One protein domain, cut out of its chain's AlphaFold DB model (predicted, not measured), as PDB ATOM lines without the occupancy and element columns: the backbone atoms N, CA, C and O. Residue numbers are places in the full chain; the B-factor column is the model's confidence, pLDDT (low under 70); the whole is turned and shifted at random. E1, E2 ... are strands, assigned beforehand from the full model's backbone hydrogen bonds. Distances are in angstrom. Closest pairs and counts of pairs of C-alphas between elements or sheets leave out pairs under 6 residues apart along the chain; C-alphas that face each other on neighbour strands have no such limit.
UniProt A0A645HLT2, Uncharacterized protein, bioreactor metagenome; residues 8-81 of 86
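What this domain is: This is residues 8 to 81 of the 86 residues of an uncharacterized protein of bioreactor metagenome (UniProt A0A645HLT2). A long, strongly twisted sheet of three strands, E1, E4 and E5, runs along a rod, and a small hairpin, E2 and E3, lies over part of one face of it without close contact between their strands. The long hairpin of E4 and E5 makes most of the sheet, E1 bends along the edge of E4, and long loops, residues 35 to 46 and residues 58 to 69, make the two ends of the rod. The printed part has 74 residues and five named strands, in the order E1, E2, E3, E4, E5, with no named helix; the class is all strand. The larger sheet has the order E1, E4, E5 and the smaller one E2, E3, both antiparallel. The whole is loose, with a radius of gyration of the C-alphas of 14.7 A and spans of 50 by 22 by 16 A.

Where its parts are: In the larger sheet, E4 holds residues 47 to 57 and measures 31.9 A from first to last C-alpha. E5, residues 70 to 80, measures 29.9 A and ends at C-alpha 80 at (-19.871, 35.460, 16.590). E1, residues 8 to 16, begins at C-alpha 8 at (-39.299, 36.545, 22.260), measures 23.4 A and bends by 51 degrees at residue 13. In the smaller sheet, E2 holds residues 22 to 25 and begins at C-alpha 22 at (-29.772, 39.208, 4.007), and E3 holds residues 31 to 34; they measure 9.6 A and 10.2 A.

How they stand to each other: E4 is the inner strand of the larger sheet, and E1 and E5 are its edge strands. E4 and E5 form an antiparallel hairpin, at 163 degrees between their directions; C-alphas 54 and 73 face each other at 4.4 A. N 51 and O 77, 2.9 A apart, and N 72 and O 55, 2.8 A apart, are within hydrogen-bond range. E1 and E4 are antiparallel at 151 degrees; C-alphas 14 and 49 face each other at 4.3 A, and N 10 and O 52 are within hydrogen-bond range at 2.8 A. E2 and E3 form the other antiparallel hairpin, at 161 degrees; C-alphas 22 and 34 face each other at 4.7 A, and N 23 and O 33 are within hydrogen-bond range at 2.9 A. E2 is apart from E4 and from E5. E3 and E5 are only just apart, with a closest distance of 8.3 A.

The domain as a whole: The two C-alphas farthest apart are those of Asn 42 and Thr 66, at 49.7 A. The printed part, residues 8 to 81, has no cut. The links E3 to E4 and E4 to E5 are long, with 12 residues each; the links E1 to E2 and E2 to E3 are tight. The mean pLDDT of the printed part is 88.3, and Trp 27 is the one printed residue under 70.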
ATOM      1  N   HIS A   8     -40.154  37.680  21.930       92.19
ATOM      2  CA  HIS A   8     -39.299  36.545  22.260       92.19
ATOM      3  C   HIS A   8     -38.098  36.507  21.331       92.19
ATOM      4  O   HIS A   8     -38.161  36.969  20.188       92.19
ATOM      5  N   TYR A   9     -37.009  35.928  21.824       92.50
ATOM      6  CA  TYR A   9     -35.872  35.575  20.987       92.50
ATOM      7  C   TYR A   9     -36.115  34.223  20.324       92.50
ATOM      8  O   TYR A   9     -36.413  33.234  20.993       92.50
ATOM      9  N   TYR A  10     -35.934  34.177  19.010       91.06
ATOM     10  CA  TYR A  10     -35.964  32.954  18.223       91.06
ATOM     11  C   TYR A  10     -34.578  32.732  17.635       91.06
ATOM     12  O   TYR A  10     -34.009  33.632  17.017       91.06
ATOM     13  N   ASN A  11     -34.035  31.539  17.850       92.38
ATOM     14  CA  ASN A  11     -32.779  31.114  17.251       92.38
ATOM     15  C   ASN A  11     -33.052  30.610  15.827       92.38
ATOM     16  O   ASN A  11     -33.876  29.715  15.640       92.38
ATOM     17  N   LEU A  12     -32.379  31.199  14.839       90.75
ATOM     18  CA  LEU A  12     -32.489  30.837  13.423       90.75
ATOM     19  C   LEU A  12     -31.387  29.862  12.972       90.75
ATOM     20  O   LEU A  12     -31.388  29.423  11.826       90.75
ATOM     21  N   GLY A  13     -30.477  29.499  13.875       91.12
ATOM     22  CA  GLY A  13     -29.353  28.604  13.641       91.12
ATOM     23  C   GLY A  13     -28.025  29.339  13.492       91.12
ATOM     24  O   GLY A  13     -27.925  30.558  13.657       91.12
ATOM     25  N   SER A  14     -26.991  28.558  13.182       92.81
ATOM     26  CA  SER A  14     -25.651  29.068  12.902       92.81
ATOM     27  C   SER A  14     -25.418  29.162  11.398       92.81
ATOM     28  O   SER A  14     -25.694  28.205  10.675       92.81
ATOM     29  N   THR A  15     -24.843  30.263  10.922       91.25
ATOM     30  CA  THR A  15     -24.420  30.392   9.522       91.25
ATOM     31  C   THR A  15     -23.168  31.245   9.389       91.25
ATOM     32  O   THR A  15     -22.868  32.076  10.247       91.25
ATOM     33  N   LYS A  16     -22.439  31.040   8.292       91.81
ATOM     34  CA  LYS A  16     -21.447  31.999   7.808       91.81
ATOM     35  C   LYS A  16     -22.169  33.156   7.127       91.81
ATOM     36  O   LYS A  16     -23.235  32.955   6.537       91.81
ATOM     37  N   LEU A  17     -21.603  34.352   7.224       89.12
ATOM     38  CA  LEU A  17     -22.123  35.532   6.540       89.12
ATOM     39  C   LEU A  17     -21.312  35.783   5.270       89.12
ATOM     40  O   LEU A  17     -20.090  35.724   5.291       89.12
ATOM     41  N   ALA A  18     -22.007  36.079   4.175       86.25
ATOM     42  CA  ALA A  18     -21.410  36.637   2.968       86.25
ATOM     43  C   ALA A  18     -21.518  38.171   2.984       86.25
ATOM     44  O   ALA A  18     -22.325  38.741   3.725       86.25
ATOM     45  N   ALA A  19     -20.741  38.840   2.129       85.56
ATOM     46  CA  ALA A  19     -20.740  40.299   2.004       85.56
ATOM     47  C   ALA A  19     -22.122  40.889   1.647       85.56
ATOM     48  O   ALA A  19     -22.407  42.045   1.958       85.56
ATOM     49  N   ASP A  20     -22.989  40.095   1.022       88.38
ATOM     50  CA  ASP A  20     -24.347  40.436   0.609       88.38
ATOM     51  C   ASP A  20     -25.420  39.659   1.388       88.38
ATOM     52  O   ASP A  20     -26.544  39.517   0.916       88.38
ATOM     53  N   ALA A  21     -25.112  39.164   2.591       88.44
ATOM     54  CA  ALA A  21     -26.071  38.402   3.384       88.44
ATOM     55  C   ALA A  21     -27.303  39.239   3.789       88.44
ATOM     56  O   ALA A  21     -27.188  40.326   4.371       88.44
ATOM     57  N   TYR A  22     -28.490  38.674   3.553       88.88
ATOM     58  CA  TYR A  22     -29.772  39.208   4.007       88.88
ATOM     59  C   TYR A  22     -30.486  38.209   4.902       88.88
ATOM     60  O   TYR A  22     -30.554  37.015   4.609       88.88
ATOM     61  N   LEU A  23     -31.102  38.729   5.958       87.50
ATOM     62  CA  LEU A  23     -32.140  38.014   6.670       87.50
ATOM     63  C   LEU A  23     -33.478  38.265   5.977       87.50
ATOM     64  O   LEU A  23     -33.986  39.390   5.993       87.50
ATOM     65  N   PHE A  24     -34.053  37.201   5.425       85.31
ATOM     66  CA  PHE A  24     -35.427  37.177   4.944       85.31
ATOM     67  C   PHE A  24     -36.304  36.489   5.973       85.31
ATOM     68  O   PHE A  24     -36.014  35.374   6.407       85.31
ATOM     69  N   CYS A  25     -37.389  37.150   6.358       73.50
ATOM     70  CA  CYS A  25     -38.388  36.549   7.222       73.50
ATOM     71  C   CYS A  25     -39.756  36.574   6.538       73.50
ATOM     72  O   CYS A  25     -40.166  37.595   5.984       73.50
ATOM     73  N   PHE A  26     -40.477  35.460   6.683       74.00
ATOM     74  CA  PHE A  26     -41.878  35.270   6.291       74.00
ATOM     75  C   PHE A  26     -42.154  35.204   4.786       74.00
ATOM     76  O   PHE A  26     -41.381  35.647   3.943       74.00
ATOM     77  N   TRP A  27     -43.317  34.638   4.456       67.12
ATOM     78  CA  TRP A  27     -43.747  34.373   3.081       67.12
ATOM     79  C   TRP A  27     -43.982  35.638   2.247       67.12
ATOM     80  O   TRP A  27     -44.175  35.541   1.039       67.12
ATOM     81  N   SER A  28     -44.045  36.810   2.885       71.88
ATOM     82  CA  SER A  28     -44.379  38.079   2.241       71.88
ATOM     83  C   SER A  28     -43.159  38.836   1.720       71.88
ATOM     84  O   SER A  28     -43.335  39.803   0.988       71.88
ATOM     85  N   TRP A  29     -41.937  38.414   2.080       74.00
ATOM     86  CA  TRP A  29     -40.665  39.004   1.630       74.00
ATOM     87  C   TRP A  29     -40.482  40.507   1.928       74.00
ATOM     88  O   TRP A  29     -39.477  41.094   1.526       74.00
ATOM     89  N   PHE A  30     -41.411  41.147   2.646       78.50
ATOM     90  CA  PHE A  30     -41.359  42.583   2.949       78.50
ATOM     91  C   PHE A  30     -40.287  42.946   3.976       78.50
ATOM     92  O   PHE A  30     -39.789  44.068   3.979       78.50
ATOM     93  N   ILE A  31     -39.930  42.012   4.856       80.62
ATOM     94  CA  ILE A  31     -38.916  42.232   5.882       80.62
ATOM     95  C   ILE A  31     -37.600  41.648   5.384       80.62
ATOM     96  O   ILE A  31     -37.416  40.430   5.356       80.62
ATOM     97  N   GLN A  32     -36.685  42.547   5.026       85.88
ATOM     98  CA  GLN A  32     -35.336  42.223   4.576       85.88
ATOM     99  C   GLN A  32     -34.349  43.060   5.378       85.88
ATOM    100  O   GLN A  32     -34.430  44.288   5.365       85.88
ATOM    101  N   GLN A  33     -33.434  42.411   6.092       86.69
ATOM    102  CA  GLN A  33     -32.405  43.103   6.871       86.69
ATOM    103  C   GLN A  33     -31.025  42.723   6.351       86.69
ATOM    104  O   GLN A  33     -30.693  41.542   6.275       86.69
ATOM    105  N   LYS A  34     -30.222  43.729   5.989       87.88
ATOM    106  CA  LYS A  34     -28.827  43.531   5.578       87.88
ATOM    107  C   LYS A  34     -27.999  43.144   6.795       87.88
ATOM    108  O   LYS A  34     -28.015  43.861   7.791       87.88
ATOM    109  N   LEU A  35     -27.244  42.054   6.691       88.06
ATOM    110  CA  LEU A  35     -26.356  41.568   7.755       88.06
ATOM    111  C   LEU A  35     -24.881  41.930   7.515       88.06
ATOM    112  O   LEU A  35     -24.020  41.604   8.328       88.06
ATOM    113  N   MET A  36     -24.593  42.630   6.414       83.94
ATOM    114  CA  MET A  36     -23.237  42.940   5.944       83.94
ATOM    115  C   MET A  36     -22.356  43.685   6.957       83.94
ATOM    116  O   MET A  36     -21.139  43.594   6.875       83.94
ATOM    117  N   SER A  37     -22.938  44.409   7.917       84.81
ATOM    118  CA  SER A  37     -22.170  45.141   8.935       84.81
ATOM    119  C   SER A  37     -21.392  44.230   9.889       84.81
ATOM    120  O   SER A  37     -20.461  44.699  10.536       84.81
ATOM    121  N   ALA A  38     -21.766  42.952   9.986       85.25
ATOM    122  CA  ALA A  38     -21.067  41.953  10.790       85.25
ATOM    123  C   ALA A  38     -20.093  41.086   9.974       85.25
ATOM    124  O   ALA A  38     -19.381  40.271  10.558       85.25
ATOM    125  N   PHE A  39     -20.070  41.232   8.644       87.69
ATOM    126  CA  PHE A  39     -19.137  40.513   7.785       87.69
ATOM    127  C   PHE A  39     -17.742  41.144   7.871       87.69
ATOM    128  O   PHE A  39     -17.593  42.352   7.687       87.69
ATOM    129  N   ASP A  40     -16.724  40.318   8.107       88.44
ATOM    130  CA  ASP A  40     -15.317  40.720   8.080       88.44
ATOM    131  C   ASP A  40     -14.619  40.032   6.897       88.44
ATOM    132  O   ASP A  40     -14.484  38.807   6.906       88.44
ATOM    133  N   PRO A  41     -14.138  40.781   5.886       87.94
ATOM    134  CA  PRO A  41     -13.395  40.206   4.767       87.94
ATOM    135  C   PRO A  41     -12.116  39.460   5.178       87.94
ATOM    136  O   PRO A  41     -11.635  38.633   4.407       87.94
ATOM    137  N   ASN A  42     -11.556  39.752   6.359       91.06
ATOM    138  CA  ASN A  42     -10.360  39.082   6.877       91.06
ATOM    139  C   ASN A  42     -10.678  37.773   7.616       91.06
ATOM    140  O   ASN A  42      -9.765  36.992   7.875       91.06
ATOM    141  N   ASP A  43     -11.949  37.527   7.942       88.94
ATOM    142  CA  ASP A  43     -12.431  36.259   8.495       88.94
ATOM    143  C   ASP A  43     -13.758  35.847   7.827       88.94
ATOM    144  O   ASP A  43     -14.823  35.870   8.455       88.94
ATOM    145  N   PRO A  44     -13.721  35.476   6.533       87.75
ATOM    146  CA  PRO A  44     -14.924  35.133   5.773       87.75
ATOM    147  C   PRO A  44     -15.588  33.834   6.253       87.75
ATOM    148  O   PRO A  44     -16.741  33.562   5.919       87.75
ATOM    149  N   ASP A  45     -14.871  33.023   7.036       89.44
ATOM    150  CA  ASP A  45     -15.357  31.759   7.581       89.44
ATOM    151  C   ASP A  45     -15.969  31.893   8.983       89.44
ATOM    152  O   ASP A  45     -16.445  30.890   9.532       89.44
ATOM    153  N   ALA A  46     -16.016  33.113   9.536       90.25
ATOM    154  CA  ALA A  46     -16.643  33.411  10.815       90.25
ATOM    155  C   ALA A  46     -18.077  32.862  10.883       90.25
ATOM    156  O   ALA A  46     -18.945  33.182  10.065       90.25
ATOM    157  N   LEU A  47     -18.334  32.040  11.901       92.62
ATOM    158  CA  LEU A  47     -19.639  31.440  12.143       92.62
ATOM    159  C   LEU A  47     -20.423  32.297  13.139       92.62
ATOM    160  O   LEU A  47     -19.901  32.659  14.193       92.62
ATOM    161  N   PHE A  48     -21.683  32.594  12.834       93.12
ATOM    162  CA  PHE A  48     -22.556  33.392  13.691       93.12
ATOM    163  C   PHE A  48     -23.801  32.605  14.066       93.12
ATOM    164  O   PHE A  48     -24.438  32.021  13.193       93.12
ATOM    165  N   ASP A  49     -24.176  32.630  15.344       94.19
ATOM    166  CA  ASP A  49     -25.529  32.268  15.762       94.19
ATOM    167  C   ASP A  49     -26.449  33.473  15.543       94.19
ATOM    168  O   ASP A  49     -26.164  34.585  16.006       94.19
ATOM    169  N   VAL A  50     -27.544  33.256  14.817       93.12
ATOM    170  CA  VAL A  50     -28.486  34.311  14.437       93.12
ATOM    171  C   VAL A  50     -29.728  34.224  15.312       93.12
ATOM    172  O   VAL A  50     -30.424  33.209  15.333       93.12
ATOM    173  N   TYR A  51     -30.043  35.322  15.992       93.94
ATOM    174  CA  TYR A  51     -31.254  35.453  16.790       93.94
ATOM    175  C   TYR A  51     -32.110  36.603  16.283       93.94
ATOM    176  O   TYR A  51     -31.608  37.674  15.939       93.94
ATOM    177  N   ILE A  52     -33.420  36.401  16.306       93.06
ATOM    178  CA  ILE A  52     -34.401  37.443  16.021       93.06
ATOM    179  C   ILE A  52     -35.266  37.689  17.249       93.06
ATOM    180  O   ILE A  52     -35.811  36.757  17.837       93.06
ATOM    181  N   HIS A  53     -35.381  38.953  17.644       93.38
ATOM    182  CA  HIS A  53     -36.287  39.399  18.692       93.38
ATOM    183  C   HIS A  53     -37.586  39.862  18.037       93.38
ATOM    184  O   HIS A  53     -37.631  40.946  17.443       93.38
ATOM    185  N   MET A  54     -38.624  39.029  18.100       91.88
ATOM    186  CA  MET A  54     -39.885  39.282  17.400       91.88
ATOM    187  C   MET A  54     -41.115  39.014  18.262       91.88
ATOM    188  O   MET A  54     -41.079  38.225  19.203       91.88
ATOM    189  N   LYS A  55     -42.212  39.679  17.900       91.19
ATOM    190  CA  LYS A  55     -43.550  39.520  18.467       91.19
ATOM    191  C   LYS A  55     -44.551  39.290  17.345       91.19
ATOM    192  O   LYS A  55     -44.503  39.964  16.316       91.19
ATOM    193  N   LEU A  56     -45.488  38.381  17.576       89.62
ATOM    194  CA  LEU A  56     -46.607  38.113  16.679       89.62
ATOM    195  C   LEU A  56     -47.901  38.618  17.324       89.62
ATOM    196  O   LEU A  56     -48.136  38.368  18.504       89.62
ATOM    197  N   THR A  57     -48.719  39.343  16.564       91.56
ATOM    198  CA  THR A  57     -50.049  39.813  16.988       91.56
ATOM    199  C   THR A  57     -51.110  39.286  16.041       91.56
ATOM    200  O   THR A  57     -50.826  39.101  14.859       91.56
ATOM    201  N   GLY A  58     -52.336  39.146  16.538       90.69
ATOM    202  CA  GLY A  58     -53.518  38.833  15.743       90.69
ATOM    203  C   GLY A  58     -53.867  37.342  15.676       90.69
ATOM    204  O   GLY A  58     -53.045  36.475  16.010       90.69
ATOM    205  N   PRO A  59     -55.115  37.040  15.280       91.06
ATOM    206  CA  PRO A  59     -55.694  35.701  15.345       91.06
ATOM    207  C   PRO A  59     -54.975  34.665  14.475       91.06
ATOM    208  O   PRO A  59     -55.081  33.472  14.764       91.06
ATOM    209  N   ALA A  60     -54.230  35.078  13.443       87.88
ATOM    210  CA  ALA A  60     -53.459  34.155  12.608       87.88
ATOM    211  C   ALA A  60     -52.269  33.516  13.350       87.88
ATOM    212  O   ALA A  60     -51.817  32.436  12.969       87.88
ATOM    213  N   PHE A  61     -51.762  34.166  14.404       86.25
ATOM    214  CA  PHE A  61     -50.552  33.736  15.115       86.25
ATOM    215  C   PHE A  61     -50.786  33.444  16.598       86.25
ATOM    216  O   PHE A  61     -50.164  32.537  17.157       86.25
ATOM    217  N   VAL A  62     -51.668  34.206  17.249       88.19
ATOM    218  CA  VAL A  62     -51.943  34.106  18.683       88.19
ATOM    219  C   VAL A  62     -53.405  33.727  18.882       88.19
ATOM    220  O   VAL A  62     -54.322  34.492  18.590       88.19
ATOM    221  N   LYS A  63     -53.634  32.515  19.401       86.75
ATOM    222  CA  LYS A  63     -54.987  31.996  19.623       86.75
ATOM    223  C   LYS A  63     -55.745  32.893  20.605       86.75
ATOM    224  O   LYS A  63     -55.330  33.045  21.749       86.75
ATOM    225  N   GLY A  64     -56.888  33.413  20.166       86.31
ATOM    226  CA  GLY A  64     -57.752  34.273  20.979       86.31
ATOM    227  C   GLY A  64     -57.379  35.757  20.960       86.31
ATOM    228  O   GLY A  64     -58.046  36.534  21.636       86.31
ATOM    229  N   ASP A  65     -56.362  36.165  20.194       87.06
ATOM    230  CA  ASP A  65     -56.090  37.583  19.958       87.06
ATOM    231  C   ASP A  65     -57.138  38.171  18.997       87.06
ATOM    232  O   ASP A  65     -57.458  37.580  17.965       87.06
ATOM    233  N   THR A  66     -57.687  39.333  19.347       89.69
ATOM    234  CA  THR A  66     -58.664  40.081  18.538       89.69
ATOM    235  C   THR A  66     -58.031  41.272  17.816       89.69
ATOM    236  O   THR A  66     -58.733  42.055  17.176       89.69
ATOM    237  N   GLY A  67     -56.718  41.462  17.964       88.12
ATOM    238  CA  GLY A  67     -55.947  42.499  17.296       88.12
ATOM    239  C   GLY A  67     -55.678  42.203  15.819       88.12
ATOM    240  O   GLY A  67     -56.070  41.177  15.267       88.12
ATOM    241  N   LYS A  68     -54.972  43.129  15.165       90.88
ATOM    242  CA  LYS A  68     -54.560  42.978  13.766       90.88
ATOM    243  C   LYS A  68     -53.400  41.987  13.642       90.88
ATOM    244  O   LYS A  68     -52.427  42.078  14.398       90.88
ATOM    245  N   ASP A  69     -53.474  41.130  12.626       90.00
ATOM    246  CA  ASP A  69     -52.361  40.277  12.216       90.00
ATOM    247  C   ASP A  69     -51.148  41.132  11.851       90.00
ATOM    248  O   ASP A  69     -51.185  41.937  10.913       90.00
ATOM    249  N   ALA A  70     -50.075  40.984  12.619       88.38
ATOM    250  CA  ALA A  70     -48.819  41.654  12.335       88.38
ATOM    251  C   ALA A  70     -47.635  40.908  12.944       88.38
ATOM    252  O   ALA A  70     -47.747  40.160  13.918       88.38
ATOM    253  N   ILE A  71     -46.478  41.160  12.343       87.56
ATOM    254  CA  ILE A  71     -45.199  40.637  12.785       87.56
ATOM    255  C   ILE A  71     -44.303  41.824  13.091       87.56
ATOM    256  O   ILE A  71     -44.078  42.684  12.240       87.56
ATOM    257  N   TRP A  72     -43.812  41.870  14.319       88.88
ATOM    258  CA  TRP A  72     -43.001  42.957  14.840       88.88
ATOM    259  C   TRP A  72     -41.606  42.430  15.107       88.88
ATOM    260  O   TRP A  72     -41.460  41.419  15.790       88.88
ATOM    261  N   ILE A  73     -40.591  43.118  14.605       89.94
ATOM    262  CA  ILE A  73     -39.192  42.790  14.869       89.94
ATOM    263  C   ILE A  73     -38.561  44.013  15.501       89.94
ATOM    264  O   ILE A  73     -38.632  45.106  14.947       89.94
ATOM    265  N   ASP A  74     -37.957  43.807  16.661       91.81
ATOM    266  CA  ASP A  74     -37.211  44.848  17.361       91.81
ATOM    267  C   ASP A  74     -35.725  44.758  17.002       91.81
ATOM    268  O   ASP A  74     -35.082  45.763  16.712       91.81
ATOM    269  N   ARG A  75     -35.158  43.540  16.992       92.31
ATOM    270  CA  ARG A  75     -33.714  43.336  16.809       92.31
ATOM    271  C   ARG A  75     -33.391  42.061  16.053       92.31
ATOM    272  O   ARG A  75     -34.063  41.041  16.203       92.31
ATOM    273  N   VAL A  76     -32.276  42.122  15.336       92.50
ATOM    274  CA  VAL A  76     -31.525  40.959  14.867       92.50
ATOM    275  C   VAL A  76     -30.190  40.975  15.595       92.50
ATOM    276  O   VAL A  76     -29.509  42.000  15.621       92.50
ATOM    277  N   VAL A  77     -29.836  39.861  16.224       93.94
ATOM    278  CA  VAL A  77     -28.599  39.712  16.988       93.94
ATOM    279  C   VAL A  77     -27.750  38.645  16.318       93.94
ATOM    280  O   VAL A  77     -28.206  37.525  16.097       93.94
ATOM    281  N   LEU A  78     -26.512  39.010  16.003       93.31
ATOM    282  CA  LEU A  78     -25.505  38.124  15.435       93.31
ATOM    283  C   LEU A  78     -24.447  37.884  16.503       93.31
ATOM    284  O   LEU A  78     -23.751  38.812  16.913       93.31
ATOM    285  N   VAL A  79     -24.338  36.646  16.975       93.81
ATOM    286  CA  VAL A  79     -23.344  36.264  17.980       93.81
ATOM    287  C   VAL A  79     -22.231  35.511  17.272       93.81
ATOM    288  O   VAL A  79     -22.438  34.387  16.820       93.81
ATOM    289  N   ARG A  80     -21.049  36.128  17.156       92.00
ATOM    290  CA  ARG A  80     -19.871  35.460  16.590       92.00
ATOM    291  C   ARG A  80     -19.502  34.283  17.485       92.00
ATOM    292  O   ARG A  80     -19.259  34.463  18.677       92.00
ATOM    293  N   LYS A  81     -19.442  33.088  16.911       89.25
ATOM    294  CA  LYS A  81     -18.965  31.902  17.611       89.25
ATOM    295  C   LYS A  81     -17.453  31.981  17.654       89.25
ATOM    296  O   LYS A  81     -16.789  32.032  16.621       89.25
TER     297      LYS A  81